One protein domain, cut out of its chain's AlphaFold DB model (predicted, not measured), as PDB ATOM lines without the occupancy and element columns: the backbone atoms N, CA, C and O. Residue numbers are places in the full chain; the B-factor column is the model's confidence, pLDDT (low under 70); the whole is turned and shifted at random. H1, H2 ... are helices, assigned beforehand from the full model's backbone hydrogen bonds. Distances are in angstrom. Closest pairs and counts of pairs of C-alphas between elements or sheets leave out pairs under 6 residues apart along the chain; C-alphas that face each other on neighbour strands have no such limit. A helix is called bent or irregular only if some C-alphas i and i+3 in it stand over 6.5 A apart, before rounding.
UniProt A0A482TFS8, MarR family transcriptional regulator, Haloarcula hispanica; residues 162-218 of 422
ATOM      1  N   ARG A 162     -11.622  28.255 -10.211       92.25
ATOM      2  CA  ARG A 162     -10.766  27.266  -9.540       92.25
ATOM      3  C   ARG A 162     -11.503  25.958  -9.316       92.25
ATOM      4  O   ARG A 162     -10.979  24.906  -9.660       92.25
ATOM      5  N   PHE A 163     -12.752  26.038  -8.856       92.25
ATOM      6  CA  PHE A 163     -13.594  24.863  -8.692       92.25
ATOM      7  C   PHE A 163     -13.676  24.067  -9.996       92.25
ATOM      8  O   PHE A 163     -13.361  22.883 -10.003       92.25
ATOM      9  N   VAL A 164     -14.023  24.721 -11.106       92.19
ATOM     10  CA  VAL A 164     -14.142  24.069 -12.416       92.19
ATOM     11  C   VAL A 164     -12.831  23.429 -12.863       92.19
ATOM     12  O   VAL A 164     -12.852  22.292 -13.324       92.19
ATOM     13  N   VAL A 165     -11.705  24.129 -12.712       89.75
ATOM     14  CA  VAL A 165     -10.391  23.625 -13.136       89.75
ATOM     15  C   VAL A 165      -9.973  22.381 -12.357       89.75
ATOM     16  O   VAL A 165      -9.431  21.456 -12.953       89.75
ATOM     17  N   ASP A 166     -10.239  22.346 -11.055       85.94
ATOM     18  CA  ASP A 166      -9.786  21.251 -10.197       85.94
ATOM     19  C   ASP A 166     -10.723  20.038 -10.213       85.94
ATOM     20  O   ASP A 166     -10.318  18.931  -9.849       85.94
ATOM     21  N   HIS A 167     -11.988  20.237 -10.593       87.94
ATOM     22  CA  HIS A 167     -13.037  19.245 -10.373       87.94
ATOM     23  C   HIS A 167     -13.699  18.724 -11.646       87.94
ATOM     24  O   HIS A 167     -14.102  17.559 -11.657       87.94
ATOM     25  N   LEU A 168     -13.837  19.548 -12.691       90.81
ATOM     26  CA  LEU A 168     -14.440  19.105 -13.945       90.81
ATOM     27  C   LEU A 168     -13.366  18.542 -14.883       90.81
ATOM     28  O   LEU A 168     -12.309  19.154 -15.033       90.81
ATOM     29  N   PRO A 169     -13.634  17.402 -15.540       89.81
ATOM     30  CA  PRO A 169     -12.670  16.780 -16.434       89.81
ATOM     31  C   PRO A 169     -12.447  17.648 -17.677       89.81
ATOM     32  O   PRO A 169     -13.392  18.220 -18.230       89.81
ATOM     33  N   ASP A 170     -11.201  17.720 -18.136       90.00
ATOM     34  CA  ASP A 170     -10.851  18.267 -19.445       90.00
ATOM     35  C   ASP A 170     -10.822  17.184 -20.549       90.00
ATOM     36  O   ASP A 170     -11.120  16.011 -20.315       90.00
ATOM     37  N   GLU A 171     -10.475  17.583 -21.779       85.75
ATOM     38  CA  GLU A 171     -10.390  16.679 -22.938       85.75
ATOM     39  C   GLU A 171      -9.416  15.507 -22.729       85.75
ATOM     40  O   GLU A 171      -9.627  14.430 -23.287       85.75
ATOM     41  N   GLU A 172      -8.350  15.688 -21.942       86.00
ATOM     42  CA  GLU A 172      -7.347  14.644 -21.692       86.00
ATOM     43  C   GLU A 172      -7.820  13.625 -20.644       86.00
ATOM     44  O   GLU A 172      -7.255  12.530 -20.537       86.00
ATOM     45  N   GLN A 173      -8.861  13.972 -19.887       84.19
ATOM     46  CA  GLN A 173      -9.429  13.164 -18.813       84.19
ATOM     47  C   GLN A 173     -10.650  12.342 -19.244       84.19
ATOM     48  O   GLN A 173     -11.192  11.605 -18.420       84.19
ATOM     49  N   VAL A 174     -11.066  12.411 -20.512       83.19
ATOM     50  CA  VAL A 174     -12.186  11.628 -21.057       83.19
ATOM     51  C   VAL A 174     -11.675  10.502 -21.960       83.19
ATOM     52  O   VAL A 174     -10.810  10.696 -22.811       83.19
ATOM     53  N   HIS A 175     -12.202   9.297 -21.761       79.06
ATOM     54  CA  HIS A 175     -11.868   8.109 -22.540       79.06
ATOM     55  C   HIS A 175     -12.620   8.048 -23.881       79.06
ATOM     56  O   HIS A 175     -13.639   8.704 -24.083       79.06
ATOM     57  N   ASP A 176     -12.136   7.204 -24.803       78.31
ATOM     58  CA  ASP A 176     -12.742   7.006 -26.134       78.31
ATOM     59  C   ASP A 176     -14.205   6.513 -26.077       78.31
ATOM     60  O   ASP A 176     -14.941   6.645 -27.055       78.31
ATOM     61  N   ASP A 177     -14.625   5.925 -24.953       76.50
ATOM     62  CA  ASP A 177     -15.998   5.476 -24.695       76.50
ATOM     63  C   ASP A 177     -16.908   6.572 -24.109       76.50
ATOM     64  O   ASP A 177     -18.093   6.326 -23.892       76.50
ATOM     65  N   GLY A 178     -16.378   7.781 -23.902       73.69
ATOM     66  CA  GLY A 178     -17.093   8.933 -23.359       73.69
ATOM     67  C   GLY A 178     -17.073   9.033 -21.833       73.69
ATOM     68  O   GLY A 178     -17.549  10.043 -21.310       73.69
ATOM     69  N   THR A 179     -16.505   8.046 -21.130       76.19
ATOM     70  CA  THR A 179     -16.401   8.069 -19.666       76.19
ATOM     71  C   THR A 179     -15.311   9.035 -19.210       76.19
ATOM     72  O   THR A 179     -14.204   9.063 -19.757       76.19
ATOM     73  N   ALA A 180     -15.624   9.861 -18.213       79.81
ATOM     74  CA  ALA A 180     -14.670  10.786 -17.623       79.81
ATOM     75  C   ALA A 180     -13.909  10.148 -16.454       79.81
ATOM     76  O   ALA A 180     -14.456   9.374 -15.670       79.81
ATOM     77  N   THR A 181     -12.643  10.525 -16.307       73.19
ATOM     78  CA  THR A 181     -11.841  10.272 -15.107       73.19
ATOM     79  C   THR A 181     -11.814  11.535 -14.256       73.19
ATOM     80  O   THR A 181     -11.519  12.617 -14.759       73.19
ATOM     81  N   GLY A 182     -12.125  11.430 -12.964       72.38
ATOM     82  CA  GLY A 182     -12.133  12.607 -12.100       72.38
ATOM     83  C   GLY A 182     -12.886  12.423 -10.790       72.38
ATOM     84  O   GLY A 182     -13.200  11.312 -10.373       72.38
ATOM     85  N   CYS A 183     -13.150  13.552 -10.133       77.06
ATOM     86  CA  CYS A 183     -13.818  13.599  -8.832       77.06
ATOM     87  C   CYS A 183     -15.338  13.412  -8.900       77.06
ATOM     88  O   CYS A 183     -15.947  13.259  -7.841       77.06
ATOM     89  N   TYR A 184     -15.921  13.484 -10.097       84.00
ATOM     90  CA  TYR A 184     -17.358  13.543 -10.324       84.00
ATOM     91  C   TYR A 184     -17.776  12.596 -11.445       84.00
ATOM     92  O   TYR A 184     -17.075  12.488 -12.454       84.00
ATOM     93  N   ASP A 185     -18.918  11.939 -11.258       88.44
ATOM     94  CA  ASP A 185     -19.610  11.218 -12.326       88.44
ATOM     95  C   ASP A 185     -20.411  12.175 -13.231       88.44
ATOM     96  O   ASP A 185     -20.554  13.362 -12.937       88.44
ATOM     97  N   ASP A 186     -20.932  11.667 -14.350       90.44
ATOM     98  CA  ASP A 186     -21.633  12.486 -15.345       90.44
ATOM     99  C   ASP A 186     -22.880  13.192 -14.780       90.44
ATOM    100  O   ASP A 186     -23.090  14.368 -15.074       90.44
ATOM    101  N   ALA A 187     -23.658  12.543 -13.907       89.75
ATOM    102  CA  ALA A 187     -24.852  13.150 -13.306       89.75
ATOM    103  C   ALA A 187     -24.486  14.272 -12.318       89.75
ATOM    104  O   ALA A 187     -25.162  15.302 -12.211       89.75
ATOM    105  N   GLN A 188     -23.383  14.098 -11.594       92.38
ATOM    106  CA  GLN A 188     -22.840  15.140 -10.740       92.38
ATOM    107  C   GLN A 188     -22.259  16.300 -11.555       92.38
ATOM    108  O   GLN A 188     -22.458  17.454 -11.176       92.38
ATOM    109  N   ILE A 189     -21.581  16.020 -12.673       92.88
ATOM    110  CA  ILE A 189     -21.086  17.047 -13.598       92.88
ATOM    111  C   ILE A 189     -22.257  17.873 -14.145       92.88
ATOM    112  O   ILE A 189     -22.169  19.098 -14.128       92.88
ATOM    113  N   GLU A 190     -23.362  17.241 -14.553       92.69
ATOM    114  CA  GLU A 190     -24.588  17.946 -14.965       92.69
ATOM    115  C   GLU A 190     -25.092  18.878 -13.860       92.69
ATOM    116  O   GLU A 190     -25.283  20.067 -14.100       92.69
ATOM    117  N   THR A 191     -25.190  18.382 -12.623       93.75
ATOM    118  CA  THR A 191     -25.642  19.190 -11.476       93.75
ATOM    119  C   THR A 191     -24.713  20.382 -11.202       93.75
ATOM    120  O   THR A 191     -25.165  21.464 -10.822       93.75
ATOM    121  N   VAL A 192     -23.399  20.203 -11.364       94.31
ATOM    122  CA  VAL A 192     -22.417  21.289 -11.237       94.31
ATOM    123  C   VAL A 192     -22.620  22.330 -12.338       94.31
ATOM    124  O   VAL A 192     -22.607  23.527 -12.044       94.31
ATOM    125  N   ILE A 193     -22.806  21.889 -13.586       94.25
ATOM    126  CA  ILE A 193     -23.053  22.775 -14.729       94.25
ATOM    127  C   ILE A 193     -24.347  23.557 -14.507       94.25
ATOM    128  O   ILE A 193     -24.290  24.778 -14.607       94.25
ATOM    129  N   ASP A 194     -25.441  22.900 -14.105       93.62
ATOM    130  CA  ASP A 194     -26.718  23.536 -13.746       93.62
ATOM    131  C   ASP A 194     -26.507  24.678 -12.747       93.62
ATOM    132  O   ASP A 194     -26.857  25.824 -13.025       93.62
ATOM    133  N   ARG A 195     -25.841  24.404 -11.613       94.94
ATOM    134  CA  ARG A 195     -25.569  25.421 -10.578       94.94
ATOM    135  C   ARG A 195     -24.747  26.592 -11.111       94.94
ATOM    136  O   ARG A 195     -25.030  27.744 -10.785       94.94
ATOM    137  N   LEU A 196     -23.725  26.312 -11.922       94.69
ATOM    138  CA  LEU A 196     -22.896  27.351 -12.535       94.69
ATOM    139  C   LEU A 196     -23.701  28.189 -13.533       94.69
ATOM    140  O   LEU A 196     -23.536  29.408 -13.570       94.69
ATOM    141  N   THR A 197     -24.567  27.568 -14.334       94.12
ATOM    142  CA  THR A 197     -25.421  28.269 -15.299       94.12
ATOM    143  C   THR A 197     -26.550  29.045 -14.629       94.12
ATOM    144  O   THR A 197     -26.852  30.150 -15.073       94.12
ATOM    145  N   ASP A 198     -27.111  28.547 -13.528       94.38
ATOM    146  CA  ASP A 198     -28.119  29.249 -12.730       94.38
ATOM    147  C   ASP A 198     -27.557  30.546 -12.137       94.38
ATOM    148  O   ASP A 198     -28.222  31.586 -12.132       94.38
ATOM    149  N   GLU A 199     -26.314  30.507 -11.655       95.44
ATOM    150  CA  GLU A 199     -25.671  31.663 -11.034       95.44
ATOM    151  C   GLU A 199     -25.075  32.638 -12.059       95.44
ATOM    152  O   GLU A 199     -25.252  33.856 -11.956       95.44
ATOM    153  N   TRP A 200     -24.367  32.122 -13.067       95.12
ATOM    154  CA  TRP A 200     -23.560  32.934 -13.982       95.12
ATOM    155  C   TRP A 200     -24.160  33.082 -15.385       95.12
ATOM    156  O   TRP A 200     -23.645  33.871 -16.190       95.12
ATOM    157  N   GLY A 201     -25.239  32.366 -15.700       92.94
ATOM    158  CA  GLY A 201     -25.852  32.339 -17.027       92.94
ATOM    159  C   GLY A 201     -24.854  31.935 -18.112       92.94
ATOM    160  O   GLY A 201     -23.959  31.117 -17.902       92.94
ATOM    161  N   GLU A 202     -24.938  32.600 -19.268       91.94
ATOM    162  CA  GLU A 202     -24.028  32.384 -20.405       91.94
ATOM    163  C   GLU A 202     -22.541  32.547 -20.045       91.94
ATOM    164  O   GLU A 202     -21.667  32.004 -20.721       91.94
ATOM    165  N   ARG A 203     -22.223  33.295 -18.978       95.06
ATOM    166  CA  ARG A 203     -20.837  33.504 -18.555       95.06
ATOM    167  C   ARG A 203     -20.184  32.196 -18.100       95.06
ATOM    168  O   ARG A 203     -18.979  32.071 -18.296       95.06
ATOM    169  N   ALA A 204     -20.938  31.233 -17.558       93.94
ATOM    170  CA  ALA A 204     -20.414  29.927 -17.143       93.94
ATOM    171  C   ALA A 204     -19.682  29.206 -18.292       93.94
ATOM    172  O   ALA A 204     -18.592  28.670 -18.102       93.94
ATOM    173  N   PHE A 205     -20.207  29.310 -19.515       93.56
ATOM    174  CA  PHE A 205     -19.629  28.718 -20.726       93.56
ATOM    175  C   PHE A 205     -18.337  29.399 -21.210       93.56
ATOM    176  O   PHE A 205     -17.665  28.904 -22.112       93.56
ATOM    177  N   ALA A 206     -17.928  30.517 -20.599       92.94
ATOM    178  CA  ALA A 206     -16.586  31.062 -20.811       92.94
ATOM    179  C   ALA A 206     -15.488  30.185 -20.176       92.94
ATOM    180  O   ALA A 206     -14.306  30.393 -20.464       92.94
ATOM    181  N   LEU A 207     -15.858  29.235 -19.306       93.31
ATOM    182  CA  LEU A 207     -14.949  28.264 -18.706       93.31
ATOM    183  C   LEU A 207     -14.806  27.043 -19.629       93.31
ATOM    184  O   LEU A 207     -15.810  26.384 -19.904       93.31
ATOM    185  N   PRO A 208     -13.586  26.707 -20.095       92.69
ATOM    186  CA  PRO A 208     -13.390  25.637 -21.072       92.69
ATOM    187  C   PRO A 208     -13.965  24.284 -20.645       92.69
ATOM    188  O   PRO A 208     -14.644  23.656 -21.452       92.69
ATOM    189  N   GLN A 209     -13.760  23.854 -19.391       93.69
ATOM    190  CA  GLN A 209     -14.299  22.572 -18.927       93.69
ATOM    191  C   GLN A 209     -15.830  22.573 -18.808       93.69
ATOM    192  O   GLN A 209     -16.438  21.525 -19.005       93.69
ATOM    193  N   VAL A 210     -16.471  23.718 -18.535       93.38
ATOM    194  CA  VAL A 210     -17.944  23.812 -18.517       93.38
ATOM    195  C   VAL A 210     -18.489  23.626 -19.927       93.38
ATOM    196  O   VAL A 210     -19.331  22.763 -20.137       93.38
ATOM    197  N   GLN A 211     -17.965  24.378 -20.901       92.75
ATOM    198  CA  GLN A 211     -18.373  24.243 -22.302       92.75
ATOM    199  C   GLN A 211     -18.130  22.822 -22.822       92.75
ATOM    200  O   GLN A 211     -19.021  22.221 -23.413       92.75
ATOM    201  N   PHE A 212     -16.941  22.274 -22.569       93.75
ATOM    202  CA  PHE A 212     -16.577  20.929 -22.998       93.75
ATOM    203  C   PHE A 212     -17.525  19.861 -22.437       93.75
ATOM    204  O   PHE A 212     -18.030  19.031 -23.193       93.75
ATOM    205  N   ASN A 213     -17.794  19.880 -21.126       92.44
ATOM    206  CA  ASN A 213     -18.671  18.884 -20.513       92.44
ATOM    207  C   ASN A 213     -20.139  19.084 -20.895       92.44
ATOM    208  O   ASN A 213     -20.833  18.093 -21.100       92.44
ATOM    209  N   ALA A 214     -20.593  20.327 -21.075       92.00
ATOM    210  CA  ALA A 214     -21.929  20.609 -21.589       92.00
ATOM    211  C   ALA A 214     -22.123  20.022 -22.998       92.00
ATOM    212  O   ALA A 214     -23.096  19.312 -23.245       92.00
ATOM    213  N   ASP A 215     -21.158  20.233 -23.901       91.00
ATOM    214  CA  ASP A 215     -21.196  19.667 -25.254       91.00
ATOM    215  C   ASP A 215     -21.137  18.131 -25.236       91.00
ATOM    216  O   ASP A 215     -21.849  17.469 -25.995       91.00
ATOM    217  N   ARG A 216     -20.295  17.553 -24.365       90.00
ATOM    218  CA  ARG A 216     -20.130  16.098 -24.217       90.00
ATOM    219  C   ARG A 216     -21.412  15.420 -23.733       90.00
ATOM    220  O   ARG A 216     -21.762  14.364 -24.255       90.00
ATOM    221  N   LEU A 217     -22.077  16.016 -22.746       89.50
ATOM    222  CA  LEU A 217     -23.262  15.457 -22.090       89.50
ATOM    223  C   LEU A 217     -24.568  15.816 -22.815       89.50
ATOM    224  O   LEU A 217     -25.618  15.262 -22.509       89.50
ATOM    225  N   GLY A 218     -24.505  16.678 -23.834       85.75
ATOM    226  CA  GLY A 218     -25.680  17.085 -24.603       85.75
ATOM    227  C   GLY A 218     -26.568  18.073 -23.850       85.75
ATOM    228  O   GLY A 218     -27.788  18.023 -23.980       85.75
TER     229      GLY A 218
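Overview. This is residues 162 to 218 of the 422 residues of the protein "MarR family transcriptional regulator" of Haloarcula hispanica (UniProt A0A482TFS8). A long helix, H2, turns sharply near residue 200 and the chain folds back into H3, which packs on H2; the short helix H1 lies near H2. The turn, residues 198 to 203, sticks out at one end of the longest axis, and the loop of residues 168 to 185 reaches to the other end. The printed part has 57 residues with three named helices, in the order H1, H2, H3, and no named strand; the class is all helix. It is compact, with a radius of gyration of the C-alphas of 10.4 A and spans of 30 by 23 by 17 A.

Arrangement. H2, residues 186 to 206, has a kink of 124 degrees near residue 200. It is irregular there: C-alphas 199 and 202 are 9.5 A apart, and its line is a rough one. H3, residues 208 to 217, touches H2, the closest C-alphas being those of Phe 205 and Gln 211, 4.9 A apart. They run opposite ways at a steep tilt of 50 degrees. H1, residues 162 to 167, only just touches H3, with 3 pairs of C-alphas within 8 A; the closest are those of Val 164 and Gln 209, 6.7 A apart. H1 and H3 run the same way at a steep tilt of 41 degrees. H1 and H2 are near each other, with 8 pairs of C-alphas within 10 A. Every O i to N i+4 pair is within hydrogen-bond range in H1 and H3, and 12 of 17 are in H2.

Along the chain. H2 measures 20.0 A from C-alpha 186 at (-21.633, 12.486, -15.345) to C-alpha 206. H3 measures 14.2 A and ends with C-alpha 217 at (-23.262, 15.457, -22.090). H1 measures 8.4 A and begins with C-alpha 162 at (-10.766, 27.266, -9.540).

Size, cuts and confidence. The C-alphas of Asp 176 and Glu 199 are the two farthest apart, 31.7 A. The link from H1 to H2 is long, with 18 residues, and that from H2 to H3 is tight. The printed part has no cut, its mean pLDDT is 89.0, and no printed residue is under 70.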